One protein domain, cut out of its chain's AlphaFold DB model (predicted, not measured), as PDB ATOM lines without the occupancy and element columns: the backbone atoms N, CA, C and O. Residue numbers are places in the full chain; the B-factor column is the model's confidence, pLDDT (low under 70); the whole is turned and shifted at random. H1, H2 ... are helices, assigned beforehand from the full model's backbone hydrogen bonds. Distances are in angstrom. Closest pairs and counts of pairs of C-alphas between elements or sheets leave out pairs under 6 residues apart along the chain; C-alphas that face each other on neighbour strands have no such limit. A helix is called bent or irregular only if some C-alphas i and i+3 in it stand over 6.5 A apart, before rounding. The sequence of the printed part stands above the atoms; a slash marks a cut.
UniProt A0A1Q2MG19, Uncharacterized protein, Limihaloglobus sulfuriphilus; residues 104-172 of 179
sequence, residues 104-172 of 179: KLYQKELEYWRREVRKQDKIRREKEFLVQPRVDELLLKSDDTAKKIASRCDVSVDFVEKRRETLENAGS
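AT A GLANCE: This is residues 104 to 172 of the 179 residues of an uncharacterized protein of Limihaloglobus sulfuriphilus (UniProt A0A1Q2MG19). One long, bent helix sticks out like a handle from a small, compact head, in which its short second arm H1b and the helices H2 and H3 pack on one another, crossed. Residues 104 to 123, in the first arm H1a, stick out free and make much of the length. The printed part has 69 residues with three named helices, H1, H2 and H3 in chain order, and no named strand; the class is all helix. The whole is only just loose, close to extended, with a radius of gyration of the C-alphas of 16.4 A and spans of 54 by 26 by 17 A.

HOW THE PARTS SIT: By its hydrogen bonds H1, residues 104 to 141, was assigned as one helix, but it is bent: C-alphas 130 and 133 are 7.2 A apart. Its arms H1a, residues 104 to 130, and H1b, residues 133 to 141, stand at a steep tilt of 50 degrees. H1b touches H2, residues 146 to 153, as a helical hairpin, opposite ways at a steep tilt of 44 degrees; their closest C-alphas, of Val 135 and Cys 153, are 6.8 A apart. H1b also touches H3, residues 157 to 170, the same way at a steep tilt of 67 degrees, with the C-alphas of Leu 139 and Arg 164 closest at 6.8 A. H3 touches H2 with residues 157 to 161 alone, about perpendicular at 74 degrees; the closest C-alphas are those of Ala 150 and Val 157, 5.3 A. H1a is apart from H2, and only just apart from H3, at 8.1 A. In H1a, H1b, H2 and H3 every O i to N i+4 pair is within hydrogen-bond range.

IN THESE COORDINATES: H1a runs 39.3 A from C-alpha 104 at (307.316, 296.424, 200.778), H1b 12.1 A, and H2 10.5 A. H3 runs 19.8 A to C-alpha 170 at (274.482, 314.566, 231.709).

THE WHOLE: The C-alphas farthest apart, of Lys 104 and Lys 141, are 54.4 A apart. The printed part has no cut, and both links are tight. The mean pLDDT of the printed part is 75.4; residues 104 to 123, 125 to 126 and 171 to 172 are under 70.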
ATOM      1  N   LYS A 104     308.323 297.433 200.427       58.78
ATOM      2  CA  LYS A 104     307.316 296.424 200.778       58.78
ATOM      3  C   LYS A 104     307.465 295.860 202.196       58.78
ATOM      4  O   LYS A 104     306.456 295.638 202.855       58.78
ATOM      5  N   LEU A 105     308.685 295.615 202.674       53.28
ATOM      6  CA  LEU A 105     308.936 295.068 204.011       53.28
ATOM      7  C   LEU A 105     308.641 296.112 205.095       53.28
ATOM      8  O   LEU A 105     307.936 295.815 206.051       53.28
ATOM      9  N   TYR A 106     309.073 297.358 204.881       52.84
ATOM     10  CA  TYR A 106     308.767 298.468 205.789       52.84
ATOM     11  C   TYR A 106     307.259 298.755 205.871       52.84
ATOM     12  O   TYR A 106     306.717 298.966 206.954       52.84
ATOM     13  N   GLN A 107     306.550 298.701 204.739       59.41
ATOM     14  CA  GLN A 107     305.089 298.821 204.727       59.41
ATOM     15  C   GLN A 107     304.401 297.685 205.497       59.41
ATOM     16  O   GLN A 107     303.467 297.954 206.249       59.41
ATOM     17  N   LYS A 108     304.879 296.440 205.369       65.75
ATOM     18  CA  LYS A 108     304.350 295.299 206.134       65.75
ATOM     19  C   LYS A 108     304.581 295.444 207.639       65.75
ATOM     20  O   LYS A 108     303.664 295.177 208.410       65.75
ATOM     21  N   GLU A 109     305.764 295.889 208.060       59.41
ATOM     22  CA  GLU A 109     306.057 296.153 209.476       59.41
ATOM     23  C   GLU A 109     305.175 297.280 210.027       59.41
ATOM     24  O   GLU A 109     304.582 297.133 211.094       59.41
ATOM     25  N   LEU A 110     305.009 298.376 209.279       64.88
ATOM     26  CA  LEU A 110     304.102 299.463 209.661       64.88
ATOM     27  C   LEU A 110     302.653 298.990 209.794       64.88
ATOM     28  O   LEU A 110     301.965 299.377 210.736       64.88
ATOM     29  N   GLU A 111     302.166 298.166 208.865       69.38
ATOM     30  CA  GLU A 111     300.825 297.591 208.965       69.38
ATOM     31  C   GLU A 111     300.678 296.662 210.168       69.38
ATOM     32  O   GLU A 111     299.651 296.716 210.846       69.38
ATOM     33  N   TYR A 112     301.690 295.842 210.456       69.88
ATOM     34  CA  TYR A 112     301.707 294.977 211.631       69.88
ATOM     35  C   TYR A 112     301.600 295.797 212.920       69.88
ATOM     36  O   TYR A 112     300.676 295.583 213.704       69.88
ATOM     37  N   TRP A 113     302.454 296.810 213.090       55.78
ATOM     38  CA  TRP A 113     302.420 297.682 214.266       55.78
ATOM     39  C   TRP A 113     301.113 298.470 214.371       55.78
ATOM     40  O   TRP A 113     300.547 298.567 215.455       55.78
ATOM     41  N   ARG A 114     300.555 298.955 213.254       66.00
ATOM     42  CA  ARG A 114     299.226 299.593 213.251       66.00
ATOM     43  C   ARG A 114     298.123 298.641 213.711       66.00
ATOM     44  O   ARG A 114     297.219 299.068 214.426       66.00
ATOM     45  N   ARG A 115     298.159 297.368 213.299       66.62
ATOM     46  CA  ARG A 115     297.192 296.356 213.763       66.62
ATOM     47  C   ARG A 115     297.369 296.071 215.248       66.62
ATOM     48  O   ARG A 115     296.369 295.963 215.949       66.62
ATOM     49  N   GLU A 116     298.605 295.982 215.720       68.56
ATOM     50  CA  GLU A 116     298.889 295.667 217.117       68.56
ATOM     51  C   GLU A 116     298.493 296.815 218.052       68.56
ATOM     52  O   GLU A 116     297.812 296.581 219.048       68.56
ATOM     53  N   VAL A 117     298.765 298.067 217.664       64.31
ATOM     54  CA  VAL A 117     298.271 299.258 218.377       64.31
ATOM     55  C   VAL A 117     296.742 299.258 218.444       64.31
ATOM     56  O   VAL A 117     296.178 299.440 219.517       64.31
ATOM     57  N   ARG A 118     296.046 298.959 217.335       64.50
ATOM     58  CA  ARG A 118     294.572 298.867 217.331       64.50
ATOM     59  C   ARG A 118     294.037 297.768 218.250       64.50
ATOM     60  O   ARG A 118     292.997 297.960 218.874       64.50
ATOM     61  N   LYS A 119     294.709 296.615 218.324       68.00
ATOM     62  CA  LYS A 119     294.328 295.541 219.254       68.00
ATOM     63  C   LYS A 119     294.517 295.976 220.701       68.00
ATOM     64  O   LYS A 119     293.610 295.770 221.500       68.00
ATOM     65  N   GLN A 120     295.649 296.600 221.028       61.16
ATOM     66  CA  GLN A 120     295.891 297.115 222.374       61.16
ATOM     67  C   GLN A 120     294.891 298.210 222.754       61.16
ATOM     68  O   GLN A 120     294.360 298.177 223.858       61.16
ATOM     69  N   ASP A 121     294.553 299.114 221.833       65.00
ATOM     70  CA  ASP A 121     293.511 300.122 222.044       65.00
ATOM     71  C   ASP A 121     292.134 299.490 222.278       65.00
ATOM     72  O   ASP A 121     291.387 299.954 223.139       65.00
ATOM     73  N   LYS A 122     291.791 298.424 221.543       68.88
ATOM     74  CA  LYS A 122     290.541 297.681 221.751       68.88
ATOM     75  C   LYS A 122     290.500 297.052 223.146       68.88
ATOM     76  O   LYS A 122     289.533 297.263 223.867       68.88
ATOM     77  N   ILE A 123     291.569 296.361 223.543       69.69
ATOM     78  CA  ILE A 123     291.695 295.758 224.878       69.69
ATOM     79  C   ILE A 123     291.628 296.837 225.966       69.69
ATOM     80  O   ILE A 123     290.972 296.639 226.986       69.69
ATOM     81  N   ARG A 124     292.272 297.994 225.757       70.88
ATOM     82  CA  ARG A 124     292.207 299.127 226.689       70.88
ATOM     83  C   ARG A 124     290.771 299.620 226.858       70.88
ATOM     84  O   ARG A 124     290.329 299.746 227.992       70.88
ATOM     85  N   ARG A 125     290.024 299.823 225.767       68.69
ATOM     86  CA  ARG A 125     288.616 300.259 225.827       68.69
ATOM     87  C   ARG A 125     287.702 299.236 226.497       68.69
ATOM     88  O   ARG A 125     286.807 299.624 227.232       68.69
ATOM     89  N   GLU A 126     287.916 297.944 226.259       68.44
ATOM     90  CA  GLU A 126     287.153 296.875 226.922       68.44
ATOM     91  C   GLU A 126     287.417 296.854 228.434       68.44
ATOM     92  O   GLU A 126     286.481 296.735 229.223       68.44
ATOM     93  N   LYS A 127     288.674 297.049 228.857       73.81
ATOM     94  CA  LYS A 127     289.020 297.218 230.278       73.81
ATOM     95  C   LYS A 127     288.398 298.479 230.873       73.81
ATOM     96  O   LYS A 127     287.803 298.411 231.942       73.81
ATOM     97  N   GLU A 128     288.504 299.608 230.179       76.25
ATOM     98  CA  GLU A 128     287.900 300.877 230.594       76.25
ATOM     99  C   GLU A 128     286.375 300.748 230.741       76.25
ATOM    100  O   GLU A 128     285.832 301.202 231.741       76.25
ATOM    101  N   PHE A 129     285.694 300.051 229.823       77.19
ATOM    102  CA  PHE A 129     284.252 299.783 229.897       77.19
ATOM    103  C   PHE A 129     283.866 298.969 231.138       77.19
ATOM    104  O   PHE A 129     282.895 299.295 231.817       77.19
ATOM    105  N   LEU A 130     284.641 297.935 231.475       79.44
ATOM    106  CA  LEU A 130     284.398 297.121 232.671       79.44
ATOM    107  C   LEU A 130     284.582 297.917 233.971       79.44
ATOM    108  O   LEU A 130     283.922 297.641 234.971       79.44
ATOM    109  N   VAL A 131     285.486 298.896 233.964       83.00
ATOM    110  CA  VAL A 131     285.837 299.702 235.140       83.00
ATOM    111  C   VAL A 131     284.987 300.979 235.243       83.00
ATOM    112  O   VAL A 131     284.881 301.567 236.321       83.00
ATOM    113  N   GLN A 132     284.323 301.374 234.155       82.75
ATOM    114  CA  GLN A 132     283.508 302.583 234.046       82.75
ATOM    115  C   GLN A 132     282.444 302.728 235.152       82.75
ATOM    116  O   GLN A 132     282.442 303.780 235.789       82.75
ATOM    117  N   PRO A 133     281.622 301.710 235.495       83.88
ATOM    118  CA  PRO A 133     280.610 301.856 236.548       83.88
ATOM    119  C   PRO A 133     281.215 302.187 237.918       83.88
ATOM    120  O   PRO A 133     280.657 302.966 238.686       83.88
ATOM    121  N   ARG A 134     282.394 301.628 238.212       83.94
ATOM    122  CA  ARG A 134     283.116 301.868 239.466       83.94
ATOM    123  C   ARG A 134     283.720 303.272 239.515       83.94
ATOM    124  O   ARG A 134     283.769 303.878 240.580       83.94
ATOM    125  N   VAL A 135     284.190 303.788 238.377       84.00
ATOM    126  CA  VAL A 135     284.678 305.173 238.263       84.00
ATOM    127  C   VAL A 135     283.527 306.159 238.434       84.00
ATOM    128  O   VAL A 135     283.671 307.112 239.195       84.00
ATOM    129  N   ASP A 136     282.384 305.903 237.797       83.69
ATOM    130  CA  ASP A 136     281.190 306.744 237.917       83.69
ATOM    131  C   ASP A 136     280.674 306.780 239.362       83.69
ATOM    132  O   ASP A 136     280.387 307.849 239.896       83.69
ATOM    133  N   GLU A 137     280.631 305.628 240.036       83.50
ATOM    134  CA  GLU A 137     280.253 305.546 241.447       83.50
ATOM    135  C   GLU A 137     281.181 306.380 242.344       83.50
ATOM    136  O   GLU A 137     280.706 307.105 243.218       83.50
ATOM    137  N   LEU A 138     282.499 306.309 242.128       84.56
ATOM    138  CA  LEU A 138     283.470 307.091 242.898       84.56
ATOM    139  C   LEU A 138     283.374 308.592 242.607       84.56
ATOM    140  O   LEU A 138     283.524 309.388 243.532       84.56
ATOM    141  N   LEU A 139     283.109 308.976 241.358       84.62
ATOM    142  CA  LEU A 139     282.908 310.373 240.971       84.62
ATOM    143  C   LEU A 139     281.640 310.972 241.590       84.62
ATOM    144  O   LEU A 139     281.647 312.146 241.937       84.62
ATOM    145  N   LEU A 140     280.578 310.177 241.753       80.44
ATOM    146  CA  LEU A 140     279.310 310.630 242.336       80.44
ATOM    147  C   LEU A 140     279.294 310.607 243.871       80.44
ATOM    148  O   LEU A 140     278.551 311.367 244.485       80.44
ATOM    149  N   LYS A 141     280.070 309.715 244.504       78.00
ATOM    150  CA  LYS A 141     280.042 309.505 245.965       78.00
ATOM    151  C   LYS A 141     281.207 310.136 246.726       78.00
ATOM    152  O   LYS A 141     281.185 310.118 247.955       78.00
ATOM    153  N   SER A 142     282.248 310.624 246.049       73.81
ATOM    154  CA  SER A 142     283.439 311.157 246.717       73.81
ATOM    155  C   SER A 142     283.972 312.428 246.066       73.81
ATOM    156  O   SER A 142     284.094 312.498 244.847       73.81
ATOM    157  N   ASP A 143     284.427 313.371 246.892       77.12
ATOM    158  CA  ASP A 143     285.177 314.564 246.460       77.12
ATOM    159  C   ASP A 143     286.652 314.245 246.131       77.12
ATOM    160  O   ASP A 143     287.540 315.101 246.186       77.12
ATOM    161  N   ASP A 144     286.961 312.981 245.820       82.50
ATOM    162  CA  ASP A 144     288.324 312.567 245.521       82.50
ATOM    163  C   ASP A 144     288.798 313.185 244.190       82.50
ATOM    164  O   ASP A 144     288.080 313.301 243.191       82.50
ATOM    165  N   THR A 145     290.074 313.575 244.157       84.94
ATOM    166  CA  THR A 145     290.710 314.058 242.923       84.94
ATOM    167  C   THR A 145     290.725 312.967 241.845       84.94
ATOM    168  O   THR A 145     290.890 311.782 242.151       84.94
ATOM    169  N   ALA A 146     290.655 313.363 240.567       83.25
ATOM    170  CA  ALA A 146     290.697 312.433 239.434       83.25
ATOM    171  C   ALA A 146     291.919 311.496 239.480       83.25
ATOM    172  O   ALA A 146     291.804 310.309 239.185       83.25
ATOM    173  N   LYS A 147     293.068 311.986 239.969       83.50
ATOM    174  CA  LYS A 147     294.293 311.192 240.179       83.50
ATOM    175  C   LYS A 147     294.101 310.029 241.156       83.50
ATOM    176  O   LYS A 147     294.626 308.940 240.935       83.50
ATOM    177  N   LYS A 148     293.352 310.246 242.240       86.56
ATOM    178  CA  LYS A 148     293.118 309.238 243.283       86.56
ATOM    179  C   LYS A 148     292.119 308.177 242.821       86.56
ATOM    180  O   LYS A 148     292.326 306.994 243.086       86.56
ATOM    181  N   ILE A 149     291.088 308.583 242.081       82.88
ATOM    182  CA  ILE A 149     290.123 307.669 241.456       82.88
ATOM    183  C   ILE A 149     290.813 306.832 240.369       82.88
ATOM    184  O   ILE A 149     290.692 305.609 240.376       82.88
ATOM    185  N   ALA A 150     291.622 307.464 239.514       83.75
ATOM    186  CA  ALA A 150     292.400 306.791 238.474       83.75
ATOM    187  C   ALA A 150     293.315 305.700 239.050       83.75
ATOM    188  O   ALA A 150     293.299 304.564 238.583       83.75
ATOM    189  N   SER A 151     294.030 306.006 240.139       84.94
ATOM    190  CA  SER A 151     294.878 305.032 240.832       84.94
ATOM    191  C   SER A 151     294.093 303.874 241.465       84.94
ATOM    192  O   SER A 151     294.575 302.747 241.444       84.94
ATOM    193  N   ARG A 152     292.895 304.114 242.021       84.56
ATOM    194  CA  ARG A 152     292.054 303.055 242.622       84.56
ATOM    195  C   ARG A 152     291.431 302.118 241.591       84.56
ATOM    196  O   ARG A 152     291.147 300.963 241.908       84.56
ATOM    197  N   CYS A 153     291.177 302.640 240.400       80.12
ATOM    198  CA  CYS A 153     290.529 301.929 239.308       80.12
ATOM    199  C   CYS A 153     291.523 301.378 238.274       80.12
ATOM    200  O   CYS A 153     291.090 300.691 237.359       80.12
ATOM    201  N   ASP A 154     292.826 301.637 238.435       81.44
ATOM    202  CA  ASP A 154     293.884 301.264 237.482       81.44
ATOM    203  C   ASP A 154     293.574 301.733 236.046       81.44
ATOM    204  O   ASP A 154     293.639 300.987 235.068       81.44
ATOM    205  N   VAL A 155     293.167 303.001 235.933       81.75
ATOM    206  CA  VAL A 155     292.840 303.683 234.670       81.75
ATOM    207  C   VAL A 155     293.636 304.980 234.539       81.75
ATOM    208  O   VAL A 155     294.242 305.461 235.496       81.75
ATOM    209  N   SER A 156     293.647 305.569 233.342       82.56
ATOM    210  CA  SER A 156     294.284 306.869 233.118       82.56
ATOM    211  C   SER A 156     293.496 308.013 233.772       82.56
ATOM    212  O   SER A 156     292.277 307.939 233.929       82.56
ATOM    213  N   VAL A 157     294.192 309.097 234.133       84.06
ATOM    214  CA  VAL A 157     293.554 310.315 234.669       84.06
ATOM    215  C   VAL A 157     292.635 310.941 233.618       84.06
ATOM    216  O   VAL A 157     291.489 311.247 233.931       84.06
ATOM    217  N   ASP A 158     293.086 311.003 232.362       84.56
ATOM    218  CA  ASP A 158     292.313 311.515 231.223       84.56
ATOM    219  C   ASP A 158     290.970 310.789 231.041       84.56
ATOM    220  O   ASP A 158     289.975 311.398 230.649       84.56
ATOM    221  N   PHE A 159     290.918 309.478 231.313       82.38
ATOM    222  CA  PHE A 159     289.671 308.714 231.271       82.38
ATOM    223  C   PHE A 159     288.696 309.177 232.361       82.38
ATOM    224  O   PHE A 159     287.516 309.389 232.082       82.38
ATOM    225  N   VAL A 160     289.187 309.377 233.586       83.75
ATOM    226  CA  VAL A 160     288.374 309.841 234.722       83.75
ATOM    227  C   VAL A 160     287.882 311.272 234.503       83.75
ATOM    228  O   VAL A 160     286.716 311.554 234.769       83.75
ATOM    229  N   GLU A 161     288.728 312.163 233.984       86.94
ATOM    230  CA  GLU A 161     288.355 313.553 233.682       86.94
ATOM    231  C   GLU A 161     287.280 313.627 232.593       86.94
ATOM    232  O   GLU A 161     286.247 314.257 232.799       86.94
ATOM    233  N   LYS A 162     287.429 312.871 231.498       87.25
ATOM    234  CA  LYS A 162     286.383 312.773 230.465       87.25
ATOM    235  C   LYS A 162     285.069 312.218 231.003       87.25
ATOM    236  O   LYS A 162     283.994 312.652 230.582       87.25
ATOM    237  N   ARG A 163     285.119 311.235 231.913       85.88
ATOM    238  CA  ARG A 163     283.909 310.703 232.562       85.88
ATOM    239  C   ARG A 163     283.249 311.747 233.454       85.88
ATOM    240  O   ARG A 163     282.033 311.878 233.378       85.88
ATOM    241  N   ARG A 164     284.025 312.513 234.225       85.12
ATOM    242  CA  ARG A 164     283.526 313.634 235.032       85.12
ATOM    243  C   ARG A 164     282.814 314.668 234.159       85.12
ATOM    244  O   ARG A 164     281.651 314.941 234.415       85.12
ATOM    245  N   GLU A 165     283.444 315.126 233.078       85.62
ATOM    246  CA  GLU A 165     282.818 316.050 232.118       85.62
ATOM    247  C   GLU A 165     281.533 315.463 231.511       85.62
ATOM    248  O   GLU A 165     280.531 316.155 231.361       85.62
ATOM    249  N   THR A 166     281.528 314.171 231.167       84.69
ATOM    250  CA  THR A 166     280.329 313.507 230.628       84.69
ATOM    251  C   THR A 166     279.191 313.469 231.652       84.69
ATOM    252  O   THR A 166     278.040 313.657 231.275       84.69
ATOM    253  N   LEU A 167     279.491 313.218 232.931       80.06
ATOM    254  CA  LEU A 167     278.497 313.180 234.009       80.06
ATOM    255  C   LEU A 167     277.977 314.577 234.366       80.06
ATOM    256  O   LEU A 167     276.775 314.736 234.552       80.06
ATOM    257  N   GLU A 168     278.847 315.587 234.402       81.44
ATOM    258  CA  GLU A 168     278.460 316.990 234.601       81.44
ATOM    259  C   GLU A 168     277.535 317.473 233.473       81.44
ATOM    260  O   GLU A 168     276.494 318.070 233.739       81.44
ATOM    261  N   ASN A 169     277.847 317.123 232.220       80.38
ATOM    262  CA  ASN A 169     276.997 317.426 231.063       80.38
ATOM    263  C   ASN A 169     275.704 316.587 231.018       80.38
ATOM    264  O   ASN A 169     274.706 317.019 230.449       80.38
ATOM    265  N   ALA A 170     275.694 315.382 231.594       71.00
ATOM    266  CA  ALA A 170     274.482 314.566 231.709       71.00
ATOM    267  C   ALA A 170     273.542 315.074 232.818       71.00
ATOM    268  O   ALA A 170     272.330 314.900 232.719       71.00
ATOM    269  N   GLY A 171     274.089 315.726 233.850       58.62
ATOM    270  CA  GLY A 171     273.339 316.358 234.938       58.62
ATOM    271  C   GLY A 171     272.641 317.671 234.564       58.62
ATOM    272  O   GLY A 171     271.923 318.212 235.397       58.62
ATOM    273  N   SER A 172     272.812 318.184 233.337       50.38
ATOM    274  CA  SER A 172     272.181 319.427 232.866       50.38
ATOM    275  C   SER A 172     270.871 319.224 232.084       50.38
ATOM    276  O   SER A 172     270.432 320.141 231.393       50.38
TER     277      SER A 172